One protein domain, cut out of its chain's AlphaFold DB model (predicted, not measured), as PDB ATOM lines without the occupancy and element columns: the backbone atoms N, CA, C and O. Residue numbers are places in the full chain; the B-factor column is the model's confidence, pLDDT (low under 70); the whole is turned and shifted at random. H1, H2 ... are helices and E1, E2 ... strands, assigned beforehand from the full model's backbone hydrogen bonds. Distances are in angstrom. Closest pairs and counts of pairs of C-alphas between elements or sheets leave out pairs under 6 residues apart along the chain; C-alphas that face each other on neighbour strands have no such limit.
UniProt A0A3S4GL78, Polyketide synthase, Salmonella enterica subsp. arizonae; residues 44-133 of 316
ATOM      1  N   ALA A  44     238.646 174.079 185.661       79.62
ATOM      2  CA  ALA A  44     239.098 174.488 186.991       79.62
ATOM      3  C   ALA A  44     238.318 175.727 187.473       79.62
ATOM      4  O   ALA A  44     238.214 176.720 186.752       79.62
ATOM      5  N   LEU A  45     237.762 175.657 188.683       75.19
ATOM      6  CA  LEU A  45     236.993 176.729 189.325       75.19
ATOM      7  C   LEU A  45     237.863 177.623 190.216       75.19
ATOM      8  O   LEU A  45     237.572 178.810 190.362       75.19
ATOM      9  N   THR A  46     238.899 177.059 190.837       64.38
ATOM     10  CA  THR A  46     239.836 177.761 191.725       64.38
ATOM     11  C   THR A  46     241.245 177.189 191.569       64.38
ATOM     12  O   THR A  46     241.413 176.033 191.178       64.38
ATOM     13  N   ASP A  47     242.262 177.962 191.955       56.50
ATOM     14  CA  ASP A  47     243.656 177.486 192.017       56.50
ATOM     15  C   ASP A  47     243.867 176.407 193.106       56.50
ATOM     16  O   ASP A  47     244.905 175.752 193.147       56.50
ATOM     17  N   ASN A  48     242.867 176.190 193.971       53.31
ATOM     18  CA  ASN A  48     242.921 175.278 195.118       53.31
ATOM     19  C   ASN A  48     242.492 173.834 194.791       53.31
ATOM     20  O   ASN A  48     242.408 173.012 195.700       53.31
ATOM     21  N   GLY A  49     242.228 173.513 193.520       66.19
ATOM     22  CA  GLY A  49     241.911 172.146 193.093       66.19
ATOM     23  C   GLY A  49     240.419 171.803 193.048       66.19
ATOM     24  O   GLY A  49     240.074 170.622 193.114       66.19
ATOM     25  N   ASP A  50     239.547 172.808 192.908       81.38
ATOM     26  CA  ASP A  50     238.132 172.600 192.581       81.38
ATOM     27  C   ASP A  50     237.914 172.641 191.067       81.38
ATOM     28  O   ASP A  50     238.392 173.549 190.383       81.38
ATOM     29  N   TYR A  51     237.128 171.706 190.546       86.44
ATOM     30  CA  TYR A  51     236.791 171.595 189.132       86.44
ATOM     31  C   TYR A  51     235.291 171.389 188.929       86.44
ATOM     32  O   TYR A  51     234.599 170.851 189.795       86.44
ATOM     33  N   LEU A  52     234.798 171.806 187.766       88.69
ATOM     34  CA  LEU A  52     233.434 171.599 187.300       88.69
ATOM     35  C   LEU A  52     233.460 170.822 185.986       88.69
ATOM     36  O   LEU A  52     233.955 171.320 184.976       88.69
ATOM     37  N   ALA A  53     232.889 169.627 186.002       90.06
ATOM     38  CA  ALA A  53     232.803 168.726 184.869       90.06
ATOM     39  C   ALA A  53     231.351 168.469 184.460       90.06
ATOM     40  O   ALA A  53     230.429 168.561 185.273       90.06
ATOM     41  N   ASP A  54     231.182 168.091 183.198       88.81
ATOM     42  CA  ASP A  54     229.961 167.486 182.680       88.81
ATOM     43  C   ASP A  54     230.224 165.985 182.497       88.81
ATOM     44  O   ASP A  54     231.101 165.586 181.727       88.81
ATOM     45  N   TRP A  55     229.513 165.164 183.267       91.00
ATOM     46  CA  TRP A  55     229.566 163.699 183.235       91.00
ATOM     47  C   TRP A  55     228.226 163.120 182.745       91.00
ATOM     48  O   TRP A  55     227.873 161.982 183.056       91.00
ATOM     49  N   SER A  56     227.437 163.901 182.001       88.56
ATOM     50  CA  SER A  56     226.130 163.483 181.480       88.56
ATOM     51  C   SER A  56     226.200 162.238 180.595       88.56
ATOM     52  O   SER A  56     225.234 161.478 180.535       88.56
ATOM     53  N   ASP A  57     227.344 161.979 179.962       87.25
ATOM     54  CA  ASP A  57     227.565 160.806 179.122       87.25
ATOM     55  C   ASP A  57     227.557 159.483 179.904       87.25
ATOM     56  O   ASP A  57     227.162 158.458 179.350       87.25
ATOM     57  N   CYS A  58     227.903 159.508 181.197       88.19
ATOM     58  CA  CYS A  58     227.846 158.339 182.078       88.19
ATOM     59  C   CYS A  58     226.652 158.336 183.052       88.19
ATOM     60  O   CYS A  58     226.568 157.469 183.929       88.19
ATOM     61  N   ALA A  59     225.700 159.262 182.891       87.44
ATOM     62  CA  ALA A  59     224.484 159.316 183.698       87.44
ATOM     63  C   ALA A  59     223.685 158.004 183.606       87.44
ATOM     64  O   ALA A  59     223.434 157.485 182.519       87.44
ATOM     65  N   GLY A  60     223.303 157.449 184.761       84.38
ATOM     66  CA  GLY A  60     222.566 156.182 184.850       84.38
ATOM     67  C   GLY A  60     223.342 154.938 184.386       84.38
ATOM     68  O   GLY A  60     222.753 153.862 184.297       84.38
ATOM     69  N   GLN A  61     224.646 155.051 184.099       88.06
ATOM     70  CA  GLN A  61     225.485 153.959 183.594       88.06
ATOM     71  C   GLN A  61     226.597 153.608 184.598       88.06
ATOM     72  O   GLN A  61     227.671 154.212 184.561       88.06
ATOM     73  N   PRO A  62     226.390 152.610 185.484       83.38
ATOM     74  CA  PRO A  62     227.322 152.291 186.571       83.38
ATOM     75  C   PRO A  62     228.760 152.004 186.125       83.38
ATOM     76  O   PRO A  62     229.703 152.477 186.753       83.38
ATOM     77  N   GLU A  63     228.947 151.263 185.032       83.94
ATOM     78  CA  GLU A  63     230.285 150.909 184.536       83.94
ATOM     79  C   GLU A  63     231.051 152.136 184.025       83.94
ATOM     80  O   GLU A  63     232.215 152.338 184.375       83.94
ATOM     81  N   GLN A  64     230.386 152.997 183.247       86.56
ATOM     82  CA  GLN A  64     230.993 154.218 182.715       86.56
ATOM     83  C   GLN A  64     231.228 155.258 183.810       86.56
ATOM     84  O   GLN A  64     232.253 155.939 183.799       86.56
ATOM     85  N   PHE A  65     230.318 155.350 184.783       86.12
ATOM     86  CA  PHE A  65     230.480 156.200 185.956       86.12
ATOM     87  C   PHE A  65     231.690 155.769 186.789       86.12
ATOM     88  O   PHE A  65     232.529 156.604 187.117       86.12
ATOM     89  N   ASN A  66     231.843 154.470 187.058       83.50
ATOM     90  CA  ASN A  66     232.995 153.952 187.798       83.50
ATOM     91  C   ASN A  66     234.309 154.184 187.048       83.50
ATOM     92  O   ASN A  66     235.297 154.588 187.660       83.50
ATOM     93  N   ALA A  67     234.328 153.987 185.727       85.44
ATOM     94  CA  ALA A  67     235.499 154.297 184.910       85.44
ATOM     95  C   ALA A  67     235.847 155.796 184.957       85.44
ATOM     96  O   ALA A  67     237.009 156.156 185.144       85.44
ATOM     97  N   ARG A  68     234.836 156.674 184.856       88.38
ATOM     98  CA  ARG A  68     235.006 158.133 184.952       88.38
ATOM     99  C   ARG A  68     235.524 158.551 186.325       88.38
ATOM    100  O   ARG A  68     236.431 159.372 186.407       88.38
ATOM    101  N   TRP A  69     234.992 157.947 187.384       86.31
ATOM    102  CA  TRP A  69     235.428 158.165 188.757       86.31
ATOM    103  C   TRP A  69     236.894 157.788 188.959       86.31
ATOM    104  O   TRP A  69     237.664 158.577 189.504       86.31
ATOM    105  N   GLN A  70     237.288 156.590 188.516       82.06
ATOM    106  CA  GLN A  70     238.660 156.098 188.647       82.06
ATOM    107  C   GLN A  70     239.653 156.984 187.895       82.06
ATOM    108  O   GLN A  70     240.711 157.312 188.428       82.06
ATOM    109  N   GLU A  71     239.294 157.430 186.693       86.44
ATOM    110  CA  GLU A  71     240.147 158.323 185.912       86.44
ATOM    111  C   GLU A  71     240.246 159.725 186.534       86.44
ATOM    112  O   GLU A  71     241.339 160.286 186.610       86.44
ATOM    113  N   ALA A  72     239.139 160.280 187.042       87.06
ATOM    114  CA  ALA A  72     239.146 161.563 187.745       87.06
ATOM    115  C   ALA A  72     240.003 161.504 189.013       87.06
ATOM    116  O   ALA A  72     240.820 162.394 189.259       87.06
ATOM    117  N   TRP A  73     239.866 160.417 189.777       80.75
ATOM    118  CA  TRP A  73     240.697 160.158 190.941       80.75
ATOM    119  C   TRP A  73     242.174 160.074 190.548       80.75
ATOM    120  O   TRP A  73     242.974 160.799 191.124       80.75
ATOM    121  N   ARG A  74     242.529 159.281 189.526       79.88
ATOM    122  CA  ARG A  74     243.912 159.122 189.043       79.88
ATOM    123  C   ARG A  74     244.537 160.455 188.626       79.88
ATOM    124  O   ARG A  74     245.708 160.703 188.901       79.88
ATOM    125  N   LEU A  75     243.775 161.310 187.941       82.00
ATOM    126  CA  LEU A  75     244.245 162.625 187.498       82.00
ATOM    127  C   LEU A  75     244.477 163.580 188.674       82.00
ATOM    128  O   LEU A  75     245.516 164.236 188.729       82.00
ATOM    129  N   LEU A  76     243.539 163.650 189.623       77.69
ATOM    130  CA  LEU A  76     243.697 164.489 190.814       77.69
ATOM    131  C   LEU A  76     244.810 163.965 191.724       77.69
ATOM    132  O   LEU A  76     245.647 164.736 192.183       77.69
ATOM    133  N   SER A  77     244.883 162.653 191.918       73.00
ATOM    134  CA  SER A  77     245.904 162.024 192.744       73.00
ATOM    135  C   SER A  77     247.304 162.254 192.156       73.00
ATOM    136  O   SER A  77     248.212 162.642 192.884       73.00
ATOM    137  N   GLN A  78     247.469 162.159 190.828       72.94
ATOM    138  CA  GLN A  78     248.721 162.487 190.139       72.94
ATOM    139  C   GLN A  78     249.138 163.953 190.332       72.94
ATOM    140  O   GLN A  78     250.327 164.233 190.471       72.94
ATOM    141  N   ARG A  79     248.179 164.889 190.350       73.94
ATOM    142  CA  ARG A  79     248.447 166.322 190.583       73.94
ATOM    143  C   ARG A  79     248.812 166.639 192.024       73.94
ATOM    144  O   ARG A  79     249.545 167.591 192.256       73.94
ATOM    145  N   HIS A  80     248.287 165.861 192.963       68.56
ATOM    146  CA  HIS A  80     248.425 166.099 194.396       68.56
ATOM    147  C   HIS A  80     249.332 165.072 195.104       68.56
ATOM    148  O   HIS A  80     249.378 165.041 196.332       68.56
ATOM    149  N   GLY A  81     250.067 164.247 194.345       57.16
ATOM    150  CA  GLY A  81     251.117 163.359 194.855       57.16
ATOM    151  C   GLY A  81     250.644 162.071 195.548       57.16
ATOM    152  O   GLY A  81     251.419 161.483 196.304       57.16
ATOM    153  N   ASP A  82     249.412 161.610 195.302       62.31
ATOM    154  CA  ASP A  82     248.877 160.343 195.832       62.31
ATOM    155  C   ASP A  82     248.682 159.315 194.698       62.31
ATOM    156  O   ASP A  82     248.226 159.648 193.607       62.31
ATOM    157  N   ALA A  83     249.063 158.055 194.913       50.91
ATOM    158  CA  ALA A  83     249.132 157.047 193.841       50.91
ATOM    159  C   ALA A  83     248.433 155.719 194.174       50.91
ATOM    160  O   ALA A  83     248.439 154.806 193.348       50.91
ATOM    161  N   LEU A  84     247.832 155.585 195.362       53.22
ATOM    162  CA  LEU A  84     247.191 154.333 195.772       53.22
ATOM    163  C   LEU A  84     245.712 154.297 195.373       53.22
ATOM    164  O   LEU A  84     244.968 155.126 195.891       53.22
ATOM    165  N   PRO A  85     245.270 153.338 194.533       53.44
ATOM    166  CA  PRO A  85     243.894 153.270 194.042       53.44
ATOM    167  C   PRO A  85     242.878 153.370 195.179       53.44
ATOM    168  O   PRO A  85     242.916 152.579 196.123       53.44
ATOM    169  N   VAL A  86     241.964 154.334 195.091       59.19
ATOM    170  CA  VAL A  86     240.796 154.393 195.975       59.19
ATOM    171  C   VAL A  86     239.671 153.613 195.310       59.19
ATOM    172  O   VAL A  86     239.343 153.863 194.149       59.19
ATOM    173  N   GLU A  87     239.075 152.663 196.034       55.47
ATOM    174  CA  GLU A  87     237.888 151.960 195.546       55.47
ATOM    175  C   GLU A  87     236.780 152.975 195.221       55.47
ATOM    176  O   GLU A  87     236.520 153.884 196.019       55.47
ATOM    177  N   PRO A  88     236.132 152.860 194.047       57.47
ATOM    178  CA  PRO A  88     235.035 153.748 193.706       57.47
ATOM    179  C   PRO A  88     233.896 153.527 194.713       57.47
ATOM    180  O   PRO A  88     233.707 152.405 195.195       57.47
ATOM    181  N   PRO A  89     233.120 154.567 195.059       60.56
ATOM    182  CA  PRO A  89     231.961 154.381 195.913       60.56
ATOM    183  C   PRO A  89     231.018 153.358 195.268       60.56
ATOM    184  O   PRO A  89     230.740 153.433 194.075       60.56
ATOM    185  N   LEU A  90     230.469 152.438 196.069       55.38
ATOM    186  CA  LEU A  90     229.448 151.454 195.662       55.38
ATOM    187  C   LEU A  90     228.093 152.102 195.281       55.38
ATOM    188  O   LEU A  90     227.046 151.459 195.340       55.38
ATOM    189  N   ALA A  91     228.084 153.394 194.953       57.44
ATOM    190  CA  ALA A  91     226.887 154.155 194.647       57.44
ATOM    191  C   ALA A  91     226.355 153.796 193.254       57.44
ATOM    192  O   ALA A  91     227.110 153.663 192.292       57.44
ATOM    193  N   ALA A  92     225.030 153.685 193.136       66.25
ATOM    194  CA  ALA A  92     224.375 153.668 191.836       66.25
ATOM    195  C   ALA A  92     224.652 155.000 191.117       66.25
ATOM    196  O   ALA A  92     224.501 156.064 191.721       66.25
ATOM    197  N   ALA A  93     225.057 154.935 189.845       76.12
ATOM    198  CA  ALA A  93     225.319 156.119 189.030       76.12
ATOM    199  C   ALA A  93     224.058 157.000 188.953       76.12
ATOM    200  O   ALA A  93     223.024 156.522 188.475       76.12
ATOM    201  N   PRO A  94     224.108 158.265 189.408       81.81
ATOM    202  CA  PRO A  94     222.971 159.170 189.304       81.81
ATOM    203  C   PRO A  94     222.576 159.427 187.844       81.81
ATOM    204  O   PRO A  94     223.422 159.443 186.953       81.81
ATOM    205  N   GLU A  95     221.294 159.700 187.599       85.62
ATOM    206  CA  GLU A  95     220.799 160.112 186.270       85.62
ATOM    207  C   GLU A  95     221.073 161.596 185.957       85.62
ATOM    208  O   GLU A  95     220.856 162.059 184.841       85.62
ATOM    209  N   TRP A  96     221.548 162.364 186.937       86.25
ATOM    210  CA  TRP A  96     221.727 163.815 186.862       86.25
ATOM    211  C   TRP A  96     223.203 164.185 187.050       86.25
ATOM    212  O   TRP A  96     223.620 164.663 188.097       86.25
ATOM    213  N   LEU A  97     224.012 163.950 186.016       87.06
ATOM    214  CA  LEU A  97     225.460 164.212 186.026       87.06
ATOM    215  C   LEU A  97     225.892 165.375 185.111       87.06
ATOM    216  O   LEU A  97     227.049 165.454 184.720       87.06
ATOM    217  N   GLY A  98     224.980 166.295 184.779       83.81
ATOM    218  CA  GLY A  98     225.285 167.439 183.901       83.81
ATOM    219  C   GLY A  98     226.164 168.527 184.535       83.81
ATOM    220  O   GLY A  98     226.844 169.259 183.827       83.81
ATOM    221  N   GLU A  99     226.176 168.631 185.868       87.94
ATOM    222  CA  GLU A  99     227.078 169.515 186.614       87.94
ATOM    223  C   GLU A  99     227.677 168.731 187.790       87.94
ATOM    224  O   GLU A  99     226.996 168.462 188.784       87.94
ATOM    225  N   VAL A 100     228.954 168.366 187.676       87.81
ATOM    226  CA  VAL A 100     229.708 167.613 188.685       87.81
ATOM    227  C   VAL A 100     230.867 168.455 189.189       87.81
ATOM    228  O   VAL A 100     231.723 168.883 188.423       87.81
ATOM    229  N   ARG A 101     230.914 168.684 190.497       88.00
ATOM    230  CA  ARG A 101     232.020 169.348 191.173       88.00
ATOM    231  C   ARG A 101     232.978 168.311 191.733       88.00
ATOM    232  O   ARG A 101     232.578 167.428 192.490       88.00
ATOM    233  N   LEU A 102     234.247 168.466 191.389       87.12
ATOM    234  CA  LEU A 102     235.350 167.639 191.856       87.12
ATOM    235  C   LEU A 102     236.258 168.515 192.705       87.12
ATOM    236  O   LEU A 102     236.607 169.612 192.285       87.12
ATOM    237  N   SER A 103     236.631 168.053 193.891       80.75
ATOM    238  CA  SER A 103     237.546 168.782 194.772       80.75
ATOM    239  C   SER A 103     238.530 167.815 195.409       80.75
ATOM    240  O   SER A 103     238.149 166.703 195.788       80.75
ATOM    241  N   TRP A 104     239.791 168.225 195.524       75.75
ATOM    242  CA  TRP A 104     240.788 167.471 196.275       75.75
ATOM    243  C   TRP A 104     240.882 168.007 197.702       75.75
ATOM    244  O   TRP A 104     241.212 169.169 197.925       75.75
ATOM    245  N   GLN A 105     240.582 167.160 198.684       69.44
ATOM    246  CA  GLN A 105     240.649 167.513 200.098       69.44
ATOM    247  C   GLN A 105     241.798 166.775 200.758       69.44
ATOM    248  O   GLN A 105     241.791 165.552 200.867       69.44
ATOM    249  N   ASN A 106     242.758 167.536 201.266       56.44
ATOM    250  CA  ASN A 106     243.704 167.021 202.239       56.44
ATOM    251  C   ASN A 106     243.056 167.208 203.614       56.44
ATOM    252  O   ASN A 106     242.984 168.343 204.094       56.44
ATOM    253  N   GLU A 107     242.552 166.144 204.257       55.69
ATOM    254  CA  GLU A 107     242.334 166.281 205.700       55.69
ATOM    255  C   GLU A 107     243.708 166.462 206.349       55.69
ATOM    256  O   GLU A 107     244.732 165.963 205.867       55.69
ATOM    257  N   ALA A 108     243.741 167.221 207.441       43.62
ATOM    258  CA  ALA A 108     244.974 167.423 208.171       43.62
ATOM    259  C   ALA A 108     245.563 166.048 208.535       43.62
ATOM    260  O   ALA A 108     244.940 165.266 209.255       43.62
ATOM    261  N   PHE A 109     246.770 165.775 208.038       46.78
ATOM    262  CA  PHE A 109     247.539 164.566 208.343       46.78
ATOM    263  C   PHE A 109     246.919 163.238 207.852       46.78
ATOM    264  O   PHE A 109     247.304 162.177 208.347       46.78
ATOM    265  N   SER A 110     245.992 163.263 206.886       50.59
ATOM    266  CA  SER A 110     245.422 162.066 206.246       50.59
ATOM    267  C   SER A 110     245.832 161.937 204.775       50.59
ATOM    268  O   SER A 110     246.463 162.823 204.203       50.59
ATOM    269  N   ARG A 111     245.413 160.832 204.139       59.44
ATOM    270  CA  ARG A 111     245.416 160.724 202.672       59.44
ATOM    271  C   ARG A 111     244.551 161.824 202.067       59.44
ATOM    272  O   ARG A 111     243.514 162.164 202.650       59.44
ATOM    273  N   GLY A 112     244.967 162.332 200.910       64.06
ATOM    274  CA  GLY A 112     244.129 163.208 200.110       64.06
ATOM    275  C   GLY A 112     242.927 162.428 199.582       64.06
ATOM    276  O   GLY A 112     243.036 161.256 199.216       64.06
ATOM    277  N   GLN A 113     241.752 163.043 199.608       72.00
ATOM    278  CA  GLN A 113     240.511 162.427 199.157       72.00
ATOM    279  C   GLN A 113     239.865 163.289 198.084       72.00
ATOM    280  O   GLN A 113     239.726 164.503 198.230       72.00
ATOM    281  N   MET A 114     239.415 162.639 197.013       80.25
ATOM    282  CA  MET A 114     238.540 163.272 196.038       80.25
ATOM    283  C   MET A 114     237.125 163.340 196.622       80.25
ATOM    284  O   MET A 114     236.499 162.304 196.858       80.25
ATOM    285  N   ARG A 115     236.602 164.552 196.820       80.50
ATOM    286  CA  ARG A 115     235.171 164.771 197.037       80.50
ATOM    287  C   ARG A 115     234.511 165.042 195.691       80.50
ATOM    288  O   ARG A 115     234.972 165.888 194.925       80.50
ATOM    289  N   VAL A 116     233.388 164.369 195.467       84.19
ATOM    290  CA  VAL A 116     232.547 164.551 194.284       84.19
ATOM    291  C   VAL A 116     231.143 164.932 194.718       84.19
ATOM    292  O   VAL A 116     230.528 164.239 195.531       84.19
ATOM    293  N   GLU A 117     230.636 166.026 194.167       87.50
ATOM    294  CA  GLU A 117     229.266 166.496 194.353       87.50
ATOM    295  C   GLU A 117     228.620 166.656 192.977       87.50
ATOM    296  O   GLU A 117     229.257 167.147 192.052       87.50
ATOM    297  N   ALA A 118     227.359 166.269 192.823       88.12
ATOM    298  CA  ALA A 118     226.605 166.523 191.599       88.12
ATOM    299  C   ALA A 118     225.418 167.438 191.892       88.12
ATOM    300  O   ALA A 118     224.855 167.420 192.993       88.12
ATOM    301  N   ARG A 119     225.049 168.267 190.918       87.81
ATOM    302  CA  ARG A 119     223.908 169.166 191.046       87.81
ATOM    303  C   ARG A 119     222.628 168.433 190.669       87.81
ATOM    304  O   ARG A 119     222.401 168.080 189.516       87.81
ATOM    305  N   HIS A 120     221.779 168.220 191.660       86.88
ATOM    306  CA  HIS A 120     220.465 167.632 191.478       86.88
ATOM    307  C   HIS A 120     219.534 168.601 190.715       86.88
ATOM    308  O   HIS A 120     219.712 169.821 190.818       86.88
ATOM    309  N   PRO A 121     218.514 168.112 189.976       85.81
ATOM    310  CA  PRO A 121     217.578 168.964 189.230       85.81
ATOM    311  C   PRO A 121     216.816 170.003 190.068       85.81
ATOM    312  O   PRO A 121     216.332 170.993 189.528       85.81
ATOM    313  N   ASP A 122     216.728 169.816 191.388       86.38
ATOM    314  CA  ASP A 122     216.178 170.813 192.325       86.38
ATOM    315  C   ASP A 122     217.161 171.960 192.645       86.38
ATOM    316  O   ASP A 122     216.868 172.831 193.465       86.38
ATOM    317  N   GLY A 123     218.332 171.959 192.004       81.31
ATOM    318  CA  GLY A 123     219.381 172.963 192.122       81.31
ATOM    319  C   GLY A 123     220.366 172.728 193.268       81.31
ATOM    320  O   GLY A 123     221.313 173.510 193.383       81.31
ATOM    321  N   LYS A 124     220.183 171.693 194.101       86.94
ATOM    322  CA  LYS A 124     221.065 171.404 195.244       86.94
ATOM    323  C   LYS A 124     222.270 170.563 194.843       86.94
ATOM    324  O   LYS A 124     222.171 169.682 193.998       86.94
ATOM    325  N   TRP A 125     223.395 170.789 195.512       83.94
ATOM    326  CA  TRP A 125     224.575 169.931 195.405       83.94
ATOM    327  C   TRP A 125     224.449 168.748 196.364       83.94
ATOM    328  O   TRP A 125     224.221 168.943 197.559       83.94
ATOM    329  N   LEU A 126     224.582 167.533 195.838       84.31
ATOM    330  CA  LEU A 126     224.510 166.291 196.600       84.31
ATOM    331  C   LEU A 126     225.853 165.551 196.527       84.31
ATOM    332  O   LEU A 126     226.379 165.369 195.426       84.31
ATOM    333  N   PRO A 127     226.416 165.109 197.668       81.38
ATOM    334  CA  PRO A 127     227.668 164.366 197.682       81.38
ATOM    335  C   PRO A 127     227.474 162.963 197.093       81.38
ATOM    336  O   PRO A 127     226.582 162.225 197.510       81.38
ATOM    337  N   LEU A 128     228.333 162.599 196.140       79.62
ATOM    338  CA  LEU A 128     228.424 161.256 195.557       79.62
ATOM    339  C   LEU A 128     229.495 160.402 196.254       79.62
ATOM    340  O   LEU A 128     229.382 159.180 196.311       79.62
ATOM    341  N   SER A 129     230.519 161.044 196.823       68.62
ATOM    342  CA  SER A 129     231.475 160.429 197.756       68.62
ATOM    343  C   SER A 129     230.910 160.398 199.183       68.62
ATOM    344  O   SER A 129     230.243 161.360 199.579       68.62
ATOM    345  N   PRO A 130     231.222 159.374 200.005       58.12
ATOM    346  CA  PRO A 130     230.894 159.403 201.427       58.12
ATOM    347  C   PRO A 130     231.450 160.674 202.079       58.12
ATOM    348  O   PRO A 130     232.593 161.062 201.842       58.12
ATOM    349  N   ALA A 131     230.623 161.340 202.887       52.50
ATOM    350  CA  ALA A 131     231.021 162.570 203.553       52.50
ATOM    351  C   ALA A 131     232.163 162.285 204.538       52.50
ATOM    352  O   ALA A 131     231.955 161.671 205.591       52.50
ATOM    353  N   ALA A 132     233.361 162.762 204.208       52.34
ATOM    354  CA  ALA A 132     234.402 162.957 205.197       52.34
ATOM    355  C   ALA A 132     233.881 163.964 206.243       52.34
ATOM    356  O   ALA A 132     233.325 165.008 205.870       52.34
ATOM    357  N   PRO A 133     233.958 163.648 207.545       50.91
ATOM    358  CA  PRO A 133     233.502 164.551 208.587       50.91
ATOM    359  C   PRO A 133     234.374 165.809 208.579       50.91
ATOM    360  O   PRO A 133     235.534 165.774 208.977       50.91
TER     361      PRO A 133
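AT A GLANCE: This is residues 44 to 133 of the 316 residues of the protein "Polyketide synthase" of Salmonella enterica subsp. arizonae (UniProt A0A3S4GL78). Picture a twisted sheet of four strands with one long helix, H1, slanting over one of its faces, above the inner strands E2 and E3. From the far end of the helix a long link, residues 81 to 99, folds back to the start of E2, while E4 is a short strand at one edge of the sheet. The 90 printed residues hold, along the chain, E1, H1, E2, E3 and E4; the sheet's order is E1 - E2 - E3 - E4, all antiparallel. The class is mixed, helices and strands, with under half of the residues in named elements. The whole is compact, with a radius of gyration of the C-alphas of 12.6 A and spans of 35 by 25 by 24 A.

HOW THE PARTS SIT: Start at the edge strand E1, residues 50 to 53, and look beside it for its antiparallel neighbour E2, residues 100 to 106, at 155 degrees; N 51 and O 102 are 2.8 A apart, within hydrogen-bond range. Next comes E3, residues 112 to 119, which forms a hairpin with E2 at 157 degrees; check N 101 and O 117, at 2.7 A. E3 and the other edge strand, E4, residues 125 to 127, form a second hairpin at 139 degrees, with N 118 and O 126 at 2.9 A. E2, E3 and E4 make a meander, each strand the antiparallel neighbour of the one before. E1 and E4 are apart. From edge to edge the strands' lines turn by 77 degrees. Now find H1, residues 62 to 80, on one face of this sheet, an arrangement of two layers. Its height over the sheet is 8.5 A; it lies over E2 and E3 and runs slantwise to the strands, at 42 degrees to E2 on the local plane. The closest C-alphas of H1 and E3 are those of Trp 73 and Met 114, 6.4 A apart; those of H1 and E2 are Leu 76 and Trp 104, 6.9 A apart. In H1 every O i to N i+4 pair is within hydrogen-bond range.

IN THESE COORDINATES: Find C-alpha 50 at (238.132, 172.600, 192.581), where E1 begins its four residues. From C-alpha 62 at (227.322, 152.291, 186.571), H1 runs 26.4 A to C-alpha 80. E2 spans 19.5 A and E3 22.9 A. E4 ends at C-alpha 127, at (227.668, 164.366, 197.682).

THE WHOLE: The C-alphas of Gly 81 and Asp 122, the two farthest apart, are 35.8 A apart. The printed part has no cut. The link from H1 to E2 is long, with 19 residues. Mean pLDDT of the printed part is 75.1; look for values under 70 at residues 46 to 49, 80 to 92, 105 to 112 and 129 to 133.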